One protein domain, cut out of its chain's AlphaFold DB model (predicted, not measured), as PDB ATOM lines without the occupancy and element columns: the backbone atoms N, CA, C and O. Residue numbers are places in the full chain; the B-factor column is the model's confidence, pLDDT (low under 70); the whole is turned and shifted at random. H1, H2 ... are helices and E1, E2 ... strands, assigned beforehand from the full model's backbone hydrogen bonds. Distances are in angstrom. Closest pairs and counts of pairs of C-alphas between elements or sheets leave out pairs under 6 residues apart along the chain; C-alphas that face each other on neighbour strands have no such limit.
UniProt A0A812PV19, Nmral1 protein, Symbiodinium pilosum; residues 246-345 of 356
ATOM      1  N   LEU A 246     150.384 117.722 114.556       85.19
ATOM      2  CA  LEU A 246     150.176 119.147 114.342       85.19
ATOM      3  C   LEU A 246     151.292 119.953 115.019       85.19
ATOM      4  O   LEU A 246     151.710 119.648 116.138       85.19
ATOM      5  N   ASP A 247     151.784 120.976 114.320       88.81
ATOM      6  CA  ASP A 247     152.732 121.928 114.891       88.81
ATOM      7  C   ASP A 247     152.080 122.710 116.038       88.81
ATOM      8  O   ASP A 247     150.868 122.884 116.095       88.81
ATOM      9  N   THR A 248     152.890 123.248 116.950       89.88
ATOM     10  CA  THR A 248     152.367 124.054 118.065       89.88
ATOM     11  C   THR A 248     152.050 125.499 117.673       89.88
ATOM     12  O   THR A 248     151.516 126.239 118.489       89.88
ATOM     13  N   ASN A 249     152.470 125.943 116.485       94.81
ATOM     14  CA  ASN A 249     152.277 127.307 116.000       94.81
ATOM     15  C   ASN A 249     151.990 127.289 114.499       94.81
ATOM     16  O   ASN A 249     152.745 126.702 113.723       94.81
ATOM     17  N   PHE A 250     150.969 128.027 114.088       96.31
ATOM     18  CA  PHE A 250     150.496 128.110 112.717       96.31
ATOM     19  C   PHE A 250     150.605 129.535 112.204       96.31
ATOM     20  O   PHE A 250     150.259 130.482 112.903       96.31
ATOM     21  N   LEU A 251     151.071 129.696 110.966       96.19
ATOM     22  CA  LEU A 251     150.977 130.965 110.251       96.19
ATOM     23  C   LEU A 251     149.670 130.980 109.456       96.19
ATOM     24  O   LEU A 251     149.559 130.302 108.435       96.19
ATOM     25  N   VAL A 252     148.705 131.781 109.896       96.62
ATOM     26  CA  VAL A 252     147.458 132.030 109.169       96.62
ATOM     27  C   VAL A 252     147.642 133.264 108.300       96.62
ATOM     28  O   VAL A 252     148.083 134.302 108.787       96.62
ATOM     29  N   VAL A 253     147.309 133.164 107.014       95.12
ATOM     30  CA  VAL A 253     147.338 134.284 106.062       95.12
ATOM     31  C   VAL A 253     145.903 134.589 105.651       95.12
ATOM     32  O   VAL A 253     145.269 133.775 104.982       95.12
ATOM     33  N   TRP A 254     145.384 135.745 106.060       96.38
ATOM     34  CA  TRP A 254     144.009 136.167 105.802       96.38
ATOM     35  C   TRP A 254     143.933 137.685 105.654       96.38
ATOM     36  O   TRP A 254     144.512 138.429 106.441       96.38
ATOM     37  N   GLU A 255     143.221 138.148 104.629       95.88
ATOM     38  CA  GLU A 255     143.127 139.573 104.288       95.88
ATOM     39  C   GLU A 255     142.215 140.359 105.249       95.88
ATOM     40  O   GLU A 255     142.274 141.583 105.275       95.88
ATOM     41  N   GLY A 256     141.407 139.664 106.060       95.50
ATOM     42  CA  GLY A 256     140.507 140.264 107.050       95.50
ATOM     43  C   GLY A 256     141.176 140.722 108.351       95.50
ATOM     44  O   GLY A 256     140.501 141.276 109.211       95.50
ATOM     45  N   PHE A 257     142.484 140.511 108.519       96.44
ATOM     46  CA  PHE A 257     143.221 141.016 109.678       96.44
ATOM     47  C   PHE A 257     143.520 142.525 109.557       96.44
ATOM     48  O   PHE A 257     143.926 142.998 108.498       96.44
ATOM     49  N   ASP A 258     143.393 143.269 110.665       94.25
ATOM     50  CA  ASP A 258     143.419 144.745 110.675       94.25
ATOM     51  C   ASP A 258     144.764 145.396 110.285       94.25
ATOM     52  O   ASP A 258     144.783 146.433 109.624       94.25
ATOM     53  N   ASP A 259     145.898 144.841 110.733       94.06
ATOM     54  CA  ASP A 259     147.229 145.466 110.569       94.06
ATOM     55  C   ASP A 259     148.009 144.881 109.385       94.06
ATOM     56  O   ASP A 259     148.577 145.586 108.548       94.06
ATOM     57  N   LYS A 260     148.033 143.551 109.297       96.56
ATOM     58  CA  LYS A 260     148.776 142.805 108.282       96.56
ATOM     59  C   LYS A 260     147.999 141.544 107.919       96.56
ATOM     60  O   LYS A 260     147.358 140.979 108.800       96.56
ATOM     61  N   PRO A 261     148.120 141.030 106.684       96.81
ATOM     62  CA  PRO A 261     147.285 139.933 106.205       96.81
ATOM     63  C   PRO A 261     147.753 138.561 106.722       96.81
ATOM     64  O   PRO A 261     147.644 137.559 106.020       96.81
ATOM     65  N   TRP A 262     148.363 138.504 107.908       97.44
ATOM     66  CA  TRP A 262     148.808 137.263 108.528       97.44
ATOM     67  C   TRP A 262     148.949 137.380 110.048       97.44
ATOM     68  O   TRP A 262     149.310 138.429 110.580       97.44
ATOM     69  N   ALA A 263     148.752 136.270 110.744       97.75
ATOM     70  CA  ALA A 263     148.942 136.143 112.182       97.75
ATOM     71  C   ALA A 263     149.544 134.773 112.512       97.75
ATOM     72  O   ALA A 263     149.370 133.816 111.760       97.75
ATOM     73  N   TYR A 264     150.276 134.699 113.622       97.62
ATOM     74  CA  TYR A 264     150.620 133.413 114.219       97.62
ATOM     75  C   TYR A 264     149.551 133.056 115.242       97.62
ATOM     76  O   TYR A 264     149.132 133.941 115.985       97.62
ATOM     77  N   MET A 265     149.139 131.796 115.249       98.12
ATOM     78  CA  MET A 265     148.144 131.242 116.165       98.12
ATOM     79  C   MET A 265     148.666 129.929 116.736       98.12
ATOM     80  O   MET A 265     149.350 129.184 116.023       98.12
ATOM     81  N   ASP A 266     148.360 129.633 117.991       96.81
ATOM     82  CA  ASP A 266     148.466 128.263 118.492       96.81
ATOM     83  C   ASP A 266     147.303 127.385 117.978       96.81
ATOM     84  O   ASP A 266     146.510 127.797 117.128       96.81
ATOM     85  N   GLU A 267     147.247 126.125 118.411       94.44
ATOM     86  CA  GLU A 267     146.226 125.182 117.941       94.44
ATOM     87  C   GLU A 267     144.805 125.552 118.403       94.44
ATOM     88  O   GLU A 267     143.856 125.373 117.638       94.44
ATOM     89  N   ASP A 268     144.651 126.076 119.624       94.19
ATOM     90  CA  ASP A 268     143.352 126.492 120.163       94.19
ATOM     91  C   ASP A 268     142.857 127.743 119.425       94.19
ATOM     92  O   ASP A 268     141.748 127.750 118.889       94.19
ATOM     93  N   GLU A 269     143.721 128.753 119.295       97.56
ATOM     94  CA  GLU A 269     143.442 129.985 118.553       97.56
ATOM     95  C   GLU A 269     143.108 129.704 117.080       97.56
ATOM     96  O   GLU A 269     142.197 130.314 116.516       97.56
ATOM     97  N   LEU A 270     143.815 128.756 116.449       97.25
ATOM     98  CA  LEU A 270     143.533 128.344 115.077       97.25
ATOM     99  C   LEU A 270     142.148 127.701 114.959       97.25
ATOM    100  O   LEU A 270     141.430 127.991 114.001       97.25
ATOM    101  N   ARG A 271     141.771 126.818 115.891       96.25
ATOM    102  CA  ARG A 271     140.445 126.183 115.874       96.25
ATOM    103  C   ARG A 271     139.334 127.207 116.036       96.25
ATOM    104  O   ARG A 271     138.393 127.168 115.248       96.25
ATOM    105  N   ASP A 272     139.467 128.125 116.988       97.62
ATOM    106  CA  ASP A 272     138.484 129.186 117.220       97.62
ATOM    107  C   ASP A 272     138.337 130.076 115.980       97.62
ATOM    108  O   ASP A 272     137.224 130.307 115.506       97.62
ATOM    109  N   PHE A 273     139.460 130.496 115.387       98.06
ATOM    110  CA  PHE A 273     139.462 131.260 114.141       98.06
ATOM    111  C   PHE A 273     138.763 130.503 113.007       98.06
ATOM    112  O   PHE A 273     137.935 131.060 112.291       98.06
ATOM    113  N   LEU A 274     139.090 129.226 112.814       97.75
ATOM    114  CA  LEU A 274     138.498 128.416 111.756       97.75
ATOM    115  C   LEU A 274     136.997 128.195 111.975       97.75
ATOM    116  O   LEU A 274     136.242 128.264 111.008       97.75
ATOM    117  N   GLN A 275     136.567 127.964 113.215       97.81
ATOM    118  CA  GLN A 275     135.157 127.830 113.578       97.81
ATOM    119  C   GLN A 275     134.384 129.108 113.232       97.81
ATOM    120  O   GLN A 275     133.364 129.040 112.550       97.81
ATOM    121  N   GLU A 276     134.917 130.272 113.607       97.62
ATOM    122  CA  GLU A 276     134.341 131.577 113.273       97.62
ATOM    123  C   GLU A 276     134.181 131.742 111.751       97.62
ATOM    124  O   GLU A 276     133.117 132.121 111.271       97.62
ATOM    125  N   ARG A 277     135.191 131.365 110.954       97.44
ATOM    126  CA  ARG A 277     135.111 131.438 109.482       97.44
ATOM    127  C   ARG A 277     134.088 130.457 108.893       97.44
ATOM    128  O   ARG A 277     133.444 130.768 107.889       97.44
ATOM    129  N   VAL A 278     133.913 129.274 109.484       96.94
ATOM    130  CA  VAL A 278     132.860 128.324 109.079       96.94
ATOM    131  C   VAL A 278     131.471 128.909 109.349       96.94
ATOM    132  O   VAL A 278     130.574 128.772 108.516       96.94
ATOM    133  N   GLU A 279     131.286 129.564 110.494       95.19
ATOM    134  CA  GLU A 279     130.002 130.126 110.919       95.19
ATOM    135  C   GLU A 279     129.638 131.411 110.168       95.19
ATOM    136  O   GLU A 279     128.510 131.551 109.690       95.19
ATOM    137  N   GLU A 280     130.586 132.337 110.034       95.25
ATOM    138  CA  GLU A 280     130.350 133.662 109.456       95.25
ATOM    139  C   GLU A 280     130.434 133.657 107.929       95.25
ATOM    140  O   GLU A 280     129.551 134.183 107.247       95.25
ATOM    141  N   ASP A 281     131.475 133.025 107.385       94.12
ATOM    142  CA  ASP A 281     131.798 133.098 105.958       94.12
ATOM    143  C   ASP A 281     131.364 131.844 105.194       94.12
ATOM    144  O   ASP A 281     131.496 131.779 103.969       94.12
ATOM    145  N   SER A 282     130.856 130.824 105.900       94.75
ATOM    146  CA  SER A 282     130.666 129.480 105.337       94.75
ATOM    147  C   SER A 282     131.940 128.945 104.684       94.75
ATOM    148  O   SER A 282     131.902 128.246 103.664       94.75
ATOM    149  N   TYR A 283     133.085 129.307 105.265       94.62
ATOM    150  CA  TYR A 283     134.379 128.818 104.839       94.62
ATOM    151  C   TYR A 283     134.421 127.302 105.025       94.62
ATOM    152  O   TYR A 283     134.058 126.783 106.075       94.62
ATOM    153  N   ALA A 284     134.829 126.584 103.984       94.25
ATOM    154  CA  ALA A 284     134.993 125.140 104.028       94.25
ATOM    155  C   ALA A 284     136.473 124.803 103.872       94.25
ATOM    156  O   ALA A 284     137.147 125.342 102.989       94.25
ATOM    157  N   MET A 285     136.956 123.864 104.680       94.56
ATOM    158  CA  MET A 285     138.314 123.350 104.615       94.56
ATOM    159  C   MET A 285     138.390 121.832 104.832       94.56
ATOM    160  O   MET A 285     137.633 121.252 105.616       94.56
ATOM    161  N   PRO A 286     139.351 121.166 104.171       93.56
ATOM    162  CA  PRO A 286     139.647 119.767 104.422       93.56
ATOM    163  C   PRO A 286     140.389 119.604 105.758       93.56
ATOM    164  O   PRO A 286     141.372 120.290 106.034       93.56
ATOM    165  N   LEU A 287     139.958 118.636 106.559       94.38
ATOM    166  CA  LEU A 287     140.609 118.153 107.776       94.38
ATOM    167  C   LEU A 287     141.159 116.730 107.580       94.38
ATOM    168  O   LEU A 287     140.486 115.852 107.029       94.38
ATOM    169  N   ASN A 288     142.371 116.446 108.062       93.56
ATOM    170  CA  ASN A 288     142.851 115.066 108.053       93.56
ATOM    171  C   ASN A 288     141.951 114.219 108.982       93.56
ATOM    172  O   ASN A 288     141.791 114.579 110.151       93.56
ATOM    173  N   PRO A 289     141.396 113.075 108.529       91.69
ATOM    174  CA  PRO A 289     140.550 112.218 109.359       91.69
ATOM    175  C   PRO A 289     141.169 111.834 110.704       91.69
ATOM    176  O   PRO A 289     140.444 111.631 111.677       91.69
ATOM    177  N   ILE A 290     142.501 111.723 110.779       88.25
ATOM    178  CA  ILE A 290     143.177 111.347 112.022       88.25
ATOM    179  C   ILE A 290     143.067 112.429 113.101       88.25
ATOM    180  O   ILE A 290     142.940 112.079 114.274       88.25
ATOM    181  N   TRP A 291     143.043 113.713 112.724       91.00
ATOM    182  CA  TRP A 291     142.869 114.829 113.659       91.00
ATOM    183  C   TRP A 291     141.482 114.750 114.295       91.00
ATOM    184  O   TRP A 291     141.350 114.659 115.515       91.00
ATOM    185  N   CYS A 292     140.453 114.594 113.457       92.38
ATOM    186  CA  CYS A 292     139.069 114.444 113.896       92.38
ATOM    187  C   CYS A 292     138.823 113.161 114.701       92.38
ATOM    188  O   CYS A 292     137.818 113.073 115.394       92.38
ATOM    189  N   ILE A 293     139.683 112.142 114.637       87.50
ATOM    190  CA  ILE A 293     139.568 110.947 115.491       87.50
ATOM    191  C   ILE A 293     140.205 111.181 116.866       87.50
ATOM    192  O   ILE A 293     139.718 110.633 117.855       87.50
ATOM    193  N   ARG A 294     141.287 111.962 116.930       83.25
ATOM    194  CA  ARG A 294     142.129 112.105 118.124       83.25
ATOM    195  C   ARG A 294     141.714 113.247 119.051       83.25
ATOM    196  O   ARG A 294     141.904 113.102 120.252       83.25
ATOM    197  N   ASP A 295     141.140 114.329 118.525       86.88
ATOM    198  CA  ASP A 295     140.956 115.577 119.281       86.88
ATOM    199  C   ASP A 295     139.571 116.210 119.084       86.88
ATOM    200  O   ASP A 295     139.166 116.485 117.953       86.88
ATOM    201  N   CYS A 296     138.797 116.380 120.167       86.75
ATOM    202  CA  CYS A 296     137.393 116.828 120.115       86.75
ATOM    203  C   CYS A 296     137.193 118.135 119.347       86.75
ATOM    204  O   CYS A 296     136.301 118.166 118.508       86.75
ATOM    205  N   GLY A 297     138.059 119.134 119.533       89.75
ATOM    206  CA  GLY A 297     137.910 120.423 118.860       89.75
ATOM    207  C   GLY A 297     137.954 120.290 117.337       89.75
ATOM    208  O   GLY A 297     137.133 120.872 116.634       89.75
ATOM    209  N   TRP A 298     138.840 119.442 116.801       94.12
ATOM    210  CA  TRP A 298     138.886 119.181 115.355       94.12
ATOM    211  C   TRP A 298     137.657 118.431 114.824       94.12
ATOM    212  O   TRP A 298     137.285 118.595 113.662       94.12
ATOM    213  N   TYR A 299     137.021 117.594 115.647       93.81
ATOM    214  CA  TYR A 299     135.784 116.908 115.263       93.81
ATOM    215  C   TYR A 299     134.571 117.834 115.313       93.81
ATOM    216  O   TYR A 299     133.770 117.798 114.385       93.81
ATOM    217  N   ASP A 300     134.479 118.698 116.320       93.88
ATOM    218  CA  ASP A 300     133.400 119.681 116.441       93.88
ATOM    219  C   ASP A 300     133.419 120.661 115.251       93.88
ATOM    220  O   ASP A 300     132.383 120.952 114.647       93.88
ATOM    221  N   LEU A 301     134.619 121.066 114.820       96.06
ATOM    222  CA  LEU A 301     134.828 121.854 113.603       96.06
ATOM    223  C   LEU A 301     134.421 121.095 112.328       96.06
ATOM    224  O   LEU A 301     133.887 121.677 111.381       96.06
ATOM    225  N   MET A 302     134.664 119.781 112.280       95.00
ATOM    226  CA  MET A 302     134.216 118.929 111.175       95.00
ATOM    227  C   MET A 302     132.686 118.841 111.127       95.00
ATOM    228  O   MET A 302     132.109 119.005 110.053       95.00
ATOM    229  N   GLU A 303     132.030 118.598 112.267       94.31
ATOM    230  CA  GLU A 303     130.565 118.539 112.359       94.31
ATOM    231  C   GLU A 303     129.938 119.884 111.977       94.31
ATOM    232  O   GLU A 303     129.023 119.903 111.156       94.31
ATOM    233  N   SER A 304     130.497 121.001 112.445       95.94
ATOM    234  CA  SER A 304     130.018 122.348 112.103       95.94
ATOM    235  C   SER A 304     130.009 122.601 110.592       95.94
ATOM    236  O   SER A 304     129.014 123.065 110.033       95.94
ATOM    237  N   GLN A 305     131.077 122.212 109.888       96.25
ATOM    238  CA  GLN A 305     131.112 122.300 108.426       96.25
ATOM    239  C   GLN A 305     130.089 121.369 107.757       96.25
ATOM    240  O   GLN A 305     129.510 121.730 106.736       96.25
ATOM    241  N   MET A 306     129.864 120.166 108.295       92.31
ATOM    242  CA  MET A 306     128.891 119.219 107.735       92.31
ATOM    243  C   MET A 306     127.444 119.686 107.905       92.31
ATOM    244  O   MET A 306     126.605 119.415 107.042       92.31
ATOM    245  N   GLU A 307     127.150 120.354 109.015       94.44
ATOM    246  CA  GLU A 307     125.838 120.927 109.299       94.44
ATOM    247  C   GLU A 307     125.577 122.194 108.479       94.44
ATOM    248  O   GLU A 307     124.418 122.484 108.172       94.44
ATOM    249  N   ASN A 308     126.630 122.903 108.053       95.31
ATOM    250  CA  ASN A 308     126.520 124.067 107.180       95.31
ATOM    251  C   ASN A 308     126.206 123.654 105.716       95.31
ATOM    252  O   ASN A 308     127.074 123.132 105.005       95.31
ATOM    253  N   PRO A 309     124.995 123.943 105.186       94.69
ATOM    254  CA  PRO A 309     124.615 123.543 103.830       94.69
ATOM    255  C   PRO A 309     125.474 124.173 102.727       94.69
ATOM    256  O   PRO A 309     125.535 123.628 101.624       94.69
ATOM    257  N   LEU A 310     126.122 125.311 103.002       94.31
ATOM    258  CA  LEU A 310     126.975 126.020 102.050       94.31
ATOM    259  C   LEU A 310     128.362 125.374 101.919       94.31
ATOM    260  O   LEU A 310     128.948 125.413 100.838       94.31
ATOM    261  N   CYS A 311     128.844 124.685 102.956       93.50
ATOM    262  CA  CYS A 311     130.098 123.928 102.911       93.50
ATOM    263  C   CYS A 311     129.946 122.573 102.196       93.50
ATOM    264  O   CYS A 311     130.932 121.985 101.743       93.50
ATOM    265  N   LYS A 312     128.709 122.078 102.051       89.50
ATOM    266  CA  LYS A 312     128.398 120.726 101.561       89.50
ATOM    267  C   LYS A 312     129.082 120.370 100.240       89.50
ATOM    268  O   LYS A 312     129.634 119.282 100.128       89.50
ATOM    269  N   ALA A 313     129.069 121.265  99.253       87.31
ATOM    270  CA  ALA A 313     129.650 120.976  97.940       87.31
ATOM    271  C   ALA A 313     131.172 120.745  98.009       87.31
ATOM    272  O   ALA A 313     131.691 119.860  97.332       87.31
ATOM    273  N   ALA A 314     131.880 121.513  98.843       88.50
ATOM    274  CA  ALA A 314     133.316 121.343  99.051       88.50
ATOM    275  C   ALA A 314     133.612 120.057  99.837       88.50
ATOM    276  O   ALA A 314     134.455 119.255  99.436       88.50
ATOM    277  N   LEU A 315     132.848 119.802 100.904       90.44
ATOM    278  CA  LEU A 315     132.986 118.583 101.700       90.44
ATOM    279  C   LEU A 315     132.687 117.313 100.899       90.44
ATOM    280  O   LEU A 315     133.381 116.319 101.078       90.44
ATOM    281  N   GLU A 316     131.702 117.323 100.000       87.56
ATOM    282  CA  GLU A 316     131.413 116.187  99.114       87.56
ATOM    283  C   GLU A 316     132.566 115.897  98.143       87.56
ATOM    284  O   GLU A 316     132.739 114.747  97.733       87.56
ATOM    285  N   ALA A 317     133.372 116.906  97.799       83.56
ATOM    286  CA  ALA A 317     134.555 116.723  96.968       83.56
ATOM    287  C   ALA A 317     135.706 116.054  97.739       83.56
ATOM    288  O   ALA A 317     136.377 115.183  97.188       83.56
ATOM    289  N   TRP A 318     135.924 116.417  99.008       87.69
ATOM    290  CA  TRP A 318     136.996 115.843  99.838       87.69
ATOM    291  C   TRP A 318     136.607 114.524 100.518       87.69
ATOM    292  O   TRP A 318     137.442 113.640 100.705       87.69
ATOM    293  N   TYR A 319     135.333 114.372 100.869       88.50
ATOM    294  CA  TYR A 319     134.788 113.251 101.633       88.50
ATOM    295  C   TYR A 319     133.482 112.752 101.004       88.50
ATOM    296  O   TYR A 319     132.406 112.821 101.613       88.50
ATOM    297  N   PRO A 320     133.534 112.223  99.776       88.12
ATOM    298  CA  PRO A 320     132.330 111.800  99.085       88.12
ATOM    299  C   PRO A 320     131.603 110.710  99.877       88.12
ATOM    300  O   PRO A 320     132.242 109.818 100.443       88.12
ATOM    301  N   GLN A 321     130.267 110.742  99.896       87.25
ATOM    302  CA  GLN A 321     129.451 109.859 100.742       87.25
ATOM    303  C   GLN A 321     129.800 108.370 100.555       87.25
ATOM    304  O   GLN A 321     129.910 107.623 101.527       87.25
ATOM    305  N   GLN A 322     130.062 107.939  99.316       85.38
ATOM    306  CA  GLN A 322     130.441 106.559  98.999       85.38
ATOM    307  C   GLN A 322     131.783 106.107  99.605       85.38
ATOM    308  O   GLN A 322     132.027 104.905  99.700       85.38
ATOM    309  N   SER A 323     132.654 107.032 100.026       86.12
ATOM    310  CA  SER A 323     133.917 106.697 100.705       86.12
ATOM    311  C   SER A 323     133.688 106.106 102.106       86.12
ATOM    312  O   SER A 323     134.524 105.353 102.627       86.12
ATOM    313  N   GLY A 324     132.559 106.463 102.733       89.31
ATOM    314  CA  GLY A 324     132.238 106.132 104.117       89.31
ATOM    315  C   GLY A 324     133.240 106.683 105.139       89.31
ATOM    316  O   GLY A 324     133.310 106.150 106.244       89.31
ATOM    317  N   ILE A 325     134.058 107.684 104.782       88.69
ATOM    318  CA  ILE A 325     135.095 108.240 105.670       88.69
ATOM    319  C   ILE A 325     134.465 108.855 106.920       88.69
ATOM    320  O   ILE A 325     134.863 108.495 108.026       88.69
ATOM    321  N   PHE A 326     133.442 109.697 106.764       87.75
ATOM    322  CA  PHE A 326     132.743 110.314 107.895       87.75
ATOM    323  C   PHE A 326     132.194 109.282 108.881       87.75
ATOM    324  O   PHE A 326     132.451 109.369 110.082       87.75
ATOM    325  N   GLU A 327     131.537 108.235 108.380       90.06
ATOM    326  CA  GLU A 327     130.958 107.214 109.257       90.06
ATOM    327  C   GLU A 327     132.025 106.410 109.993       90.06
ATOM    328  O   GLU A 327     131.824 105.994 111.135       90.06
ATOM    329  N   LYS A 328     133.198 106.233 109.377       91.31
ATOM    330  CA  LYS A 328     134.356 105.625 110.037       91.31
ATOM    331  C   LYS A 328     134.920 106.533 111.128       91.31
ATOM    332  O   LYS A 328     135.224 106.016 112.202       91.31
ATOM    333  N   ILE A 329     135.026 107.844 110.892       88.94
ATOM    334  CA  ILE A 329     135.468 108.823 111.900       88.94
ATOM    335  C   ILE A 329     134.509 108.792 113.096       88.94
ATOM    336  O   ILE A 329     134.938 108.559 114.228       88.94
ATOM    337  N   LYS A 330     133.200 108.908 112.842       88.62
ATOM    338  CA  LYS A 330     132.159 108.886 113.878       88.62
ATOM    339  C   LYS A 330     132.147 107.573 114.665       88.62
ATOM    340  O   LYS A 330     132.120 107.573 115.895       88.62
ATOM    341  N   ALA A 331     132.250 106.433 113.980       87.31
ATOM    342  CA  ALA A 331     132.327 105.127 114.635       87.31
ATOM    343  C   ALA A 331     133.605 104.954 115.477       87.31
ATOM    344  O   ALA A 331     133.552 104.357 116.556       87.31
ATOM    345  N   ALA A 332     134.751 105.455 115.004       84.12
ATOM    346  CA  ALA A 332     136.011 105.420 115.746       84.12
ATOM    347  C   ALA A 332     135.935 106.283 117.015       84.12
ATOM    348  O   ALA A 332     136.360 105.836 118.081       84.12
ATOM    349  N   ARG A 333     135.303 107.457 116.924       80.56
ATOM    350  CA  ARG A 333     135.046 108.351 118.057       80.56
ATOM    351  C   ARG A 333     134.173 107.736 119.127       80.56
ATOM    352  O   ARG A 333     134.557 107.748 120.289       80.56
ATOM    353  N   ILE A 334     133.042 107.143 118.746       75.12
ATOM    354  CA  ILE A 334     132.144 106.484 119.703       75.12
ATOM    355  C   ILE A 334     132.896 105.381 120.455       75.12
ATOM    356  O   ILE A 334     132.811 105.296 121.676       75.12
ATOM    357  N   LYS A 335     133.691 104.568 119.748       68.81
ATOM    358  CA  LYS A 335     134.521 103.536 120.385       68.81
ATOM    359  C   LYS A 335     135.561 104.135 121.335       68.81
ATOM    360  O   LYS A 335     135.721 103.620 122.437       68.81
ATOM    361  N   GLY A 336     136.236 105.209 120.926       65.12
ATOM    362  CA  GLY A 336     137.222 105.916 121.746       65.12
ATOM    363  C   GLY A 336     136.613 106.535 123.005       65.12
ATOM    364  O   GLY A 336     137.116 106.300 124.099       65.12
ATOM    365  N   ALA A 337     135.489 107.240 122.875       61.94
ATOM    366  CA  ALA A 337     134.769 107.862 123.984       61.94
ATOM    367  C   ALA A 337     134.227 106.821 124.974       61.94
ATOM    368  O   ALA A 337     134.360 106.986 126.185       61.94
ATOM    369  N   VAL A 338     133.687 105.701 124.476       58.88
ATOM    370  CA  VAL A 338     133.278 104.569 125.321       58.88
ATOM    371  C   VAL A 338     134.483 103.987 126.057       58.88
ATOM    372  O   VAL A 338     134.395 103.733 127.254       58.88
ATOM    373  N   GLN A 339     135.626 103.818 125.390       59.78
ATOM    374  CA  GLN A 339     136.837 103.298 126.024       59.78
ATOM    375  C   GLN A 339     137.406 104.263 127.080       59.78
ATOM    376  O   GLN A 339     137.823 103.811 128.149       59.78
ATOM    377  N   ALA A 340     137.398 105.572 126.816       60.38
ATOM    378  CA  ALA A 340     137.835 106.606 127.753       60.38
ATOM    379  C   ALA A 340     136.916 106.667 128.983       60.38
ATOM    380  O   ALA A 340     137.392 106.543 130.108       60.38
ATOM    381  N   CYS A 341     135.596 106.699 128.775       47.53
ATOM    382  CA  CYS A 341     134.606 106.672 129.853       47.53
ATOM    383  C   CYS A 341     134.682 105.373 130.674       47.53
ATOM    384  O   CYS A 341     134.664 105.411 131.901       47.53
ATOM    385  N   LEU A 342     134.853 104.210 130.034       52.09
ATOM    386  CA  LEU A 342     135.088 102.947 130.745       52.09
ATOM    387  C   LEU A 342     136.389 102.973 131.557       52.09
ATOM    388  O   LEU A 342     136.447 102.359 132.620       52.09
ATOM    389  N   SER A 343     137.421 103.667 131.079       65.62
ATOM    390  CA  SER A 343     138.692 103.815 131.796       65.62
ATOM    391  C   SER A 343     138.543 104.725 133.020       65.62
ATOM    392  O   SER A 343     139.002 104.356 134.099       65.62
ATOM    393  N   GLU A 344     137.828 105.845 132.903       60.00
ATOM    394  CA  GLU A 344     137.501 106.729 134.031       60.00
ATOM    395  C   GLU A 344     136.596 106.039 135.059       60.00
ATOM    396  O   GLU A 344     136.897 106.036 136.251       60.00
ATOM    397  N   LEU A 345     135.539 105.350 134.620       57.62
ATOM    398  CA  LEU A 345     134.652 104.592 135.508       57.62
ATOM    399  C   LEU A 345     135.385 103.452 136.237       57.62
ATOM    400  O   LEU A 345     135.029 103.117 137.371       57.62
TER     401      LEU A 345
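This is residues 246 to 345 of the 356 residues of the protein "Nmral1 protein" of Symbiodinium pilosum (UniProt A0A812PV19). Look for a loose row of parts: a small two-stranded hairpin, E1 and E2, at one end, then H1 and H3 side by side, then short H2, and long H5 at the other end. H4 turns off at the end of H3, and residues 255 to 260 of the hairpin's loop and residues 337 to 345 of H5 stick out. The printed part has 100 residues with two named strands and five named helices, in the order E1 E2 H1 H2 H3 H4 H5; the sheet, E1 - E2, is antiparallel and the class is mostly helix. The whole is only just loose, close to compact, with a radius of gyration of the C-alphas of 15.3 A, and spans 48 by 33 by 20 A.

Start at E1, residues 250 to 253, which forms an antiparallel hairpin with E2, residues 262 to 265; N 250 and O 265 are within hydrogen-bond range at 2.8 A, as are N 263 and O 252 at 2.9 A. Go on to H1, residues 267 to 280: its closest C-alpha pair with E1 is Phe 250 and Glu 267, 7.4 A apart, and E2 and H1 are near each other. Next come H2, residues 289 to 294, and the hub H3, residues 296 to 307. H1 and H3 touch at a shallow tilt of 12 degrees, the same way, closest at the C-alphas of Gln 275 and Leu 301, 6.0 A. H2 and H3 touch only at the corner, closest at the C-alphas of Cys 292 and Tyr 299, 4.3 A. H4, residues 312 to 318, touches H3 only at the corner, closest at the C-alphas of Met 306 and Lys 312, 6.4 A. H5, residues 325 to 345, touches H2 with its residues 325 to 333 alone, closest at the C-alphas of Ile 293 and Arg 333, 5.8 A. H3 and H5 are near each other, while H1 and H5 are apart. In H1, H2, H3, H4 and H5 every O i to N i+4 pair is within hydrogen-bond range.

Find C-alpha 250 at (150.496, 128.110, 112.717), where E1 begins. H1 runs 19.9 A from C-alpha 267 at (146.226, 125.182, 117.941), and H3 runs 16.3 A. H5 runs 30.1 A to C-alpha 345 at (134.652, 104.592, 135.508).

The two C-alphas farthest apart are those of Asp 259 and Leu 345, 49.5 A. The printed part has no cut and no long link. Mean pLDDT of the printed part is 88.8; look for values under 70 at residues 335 to 345.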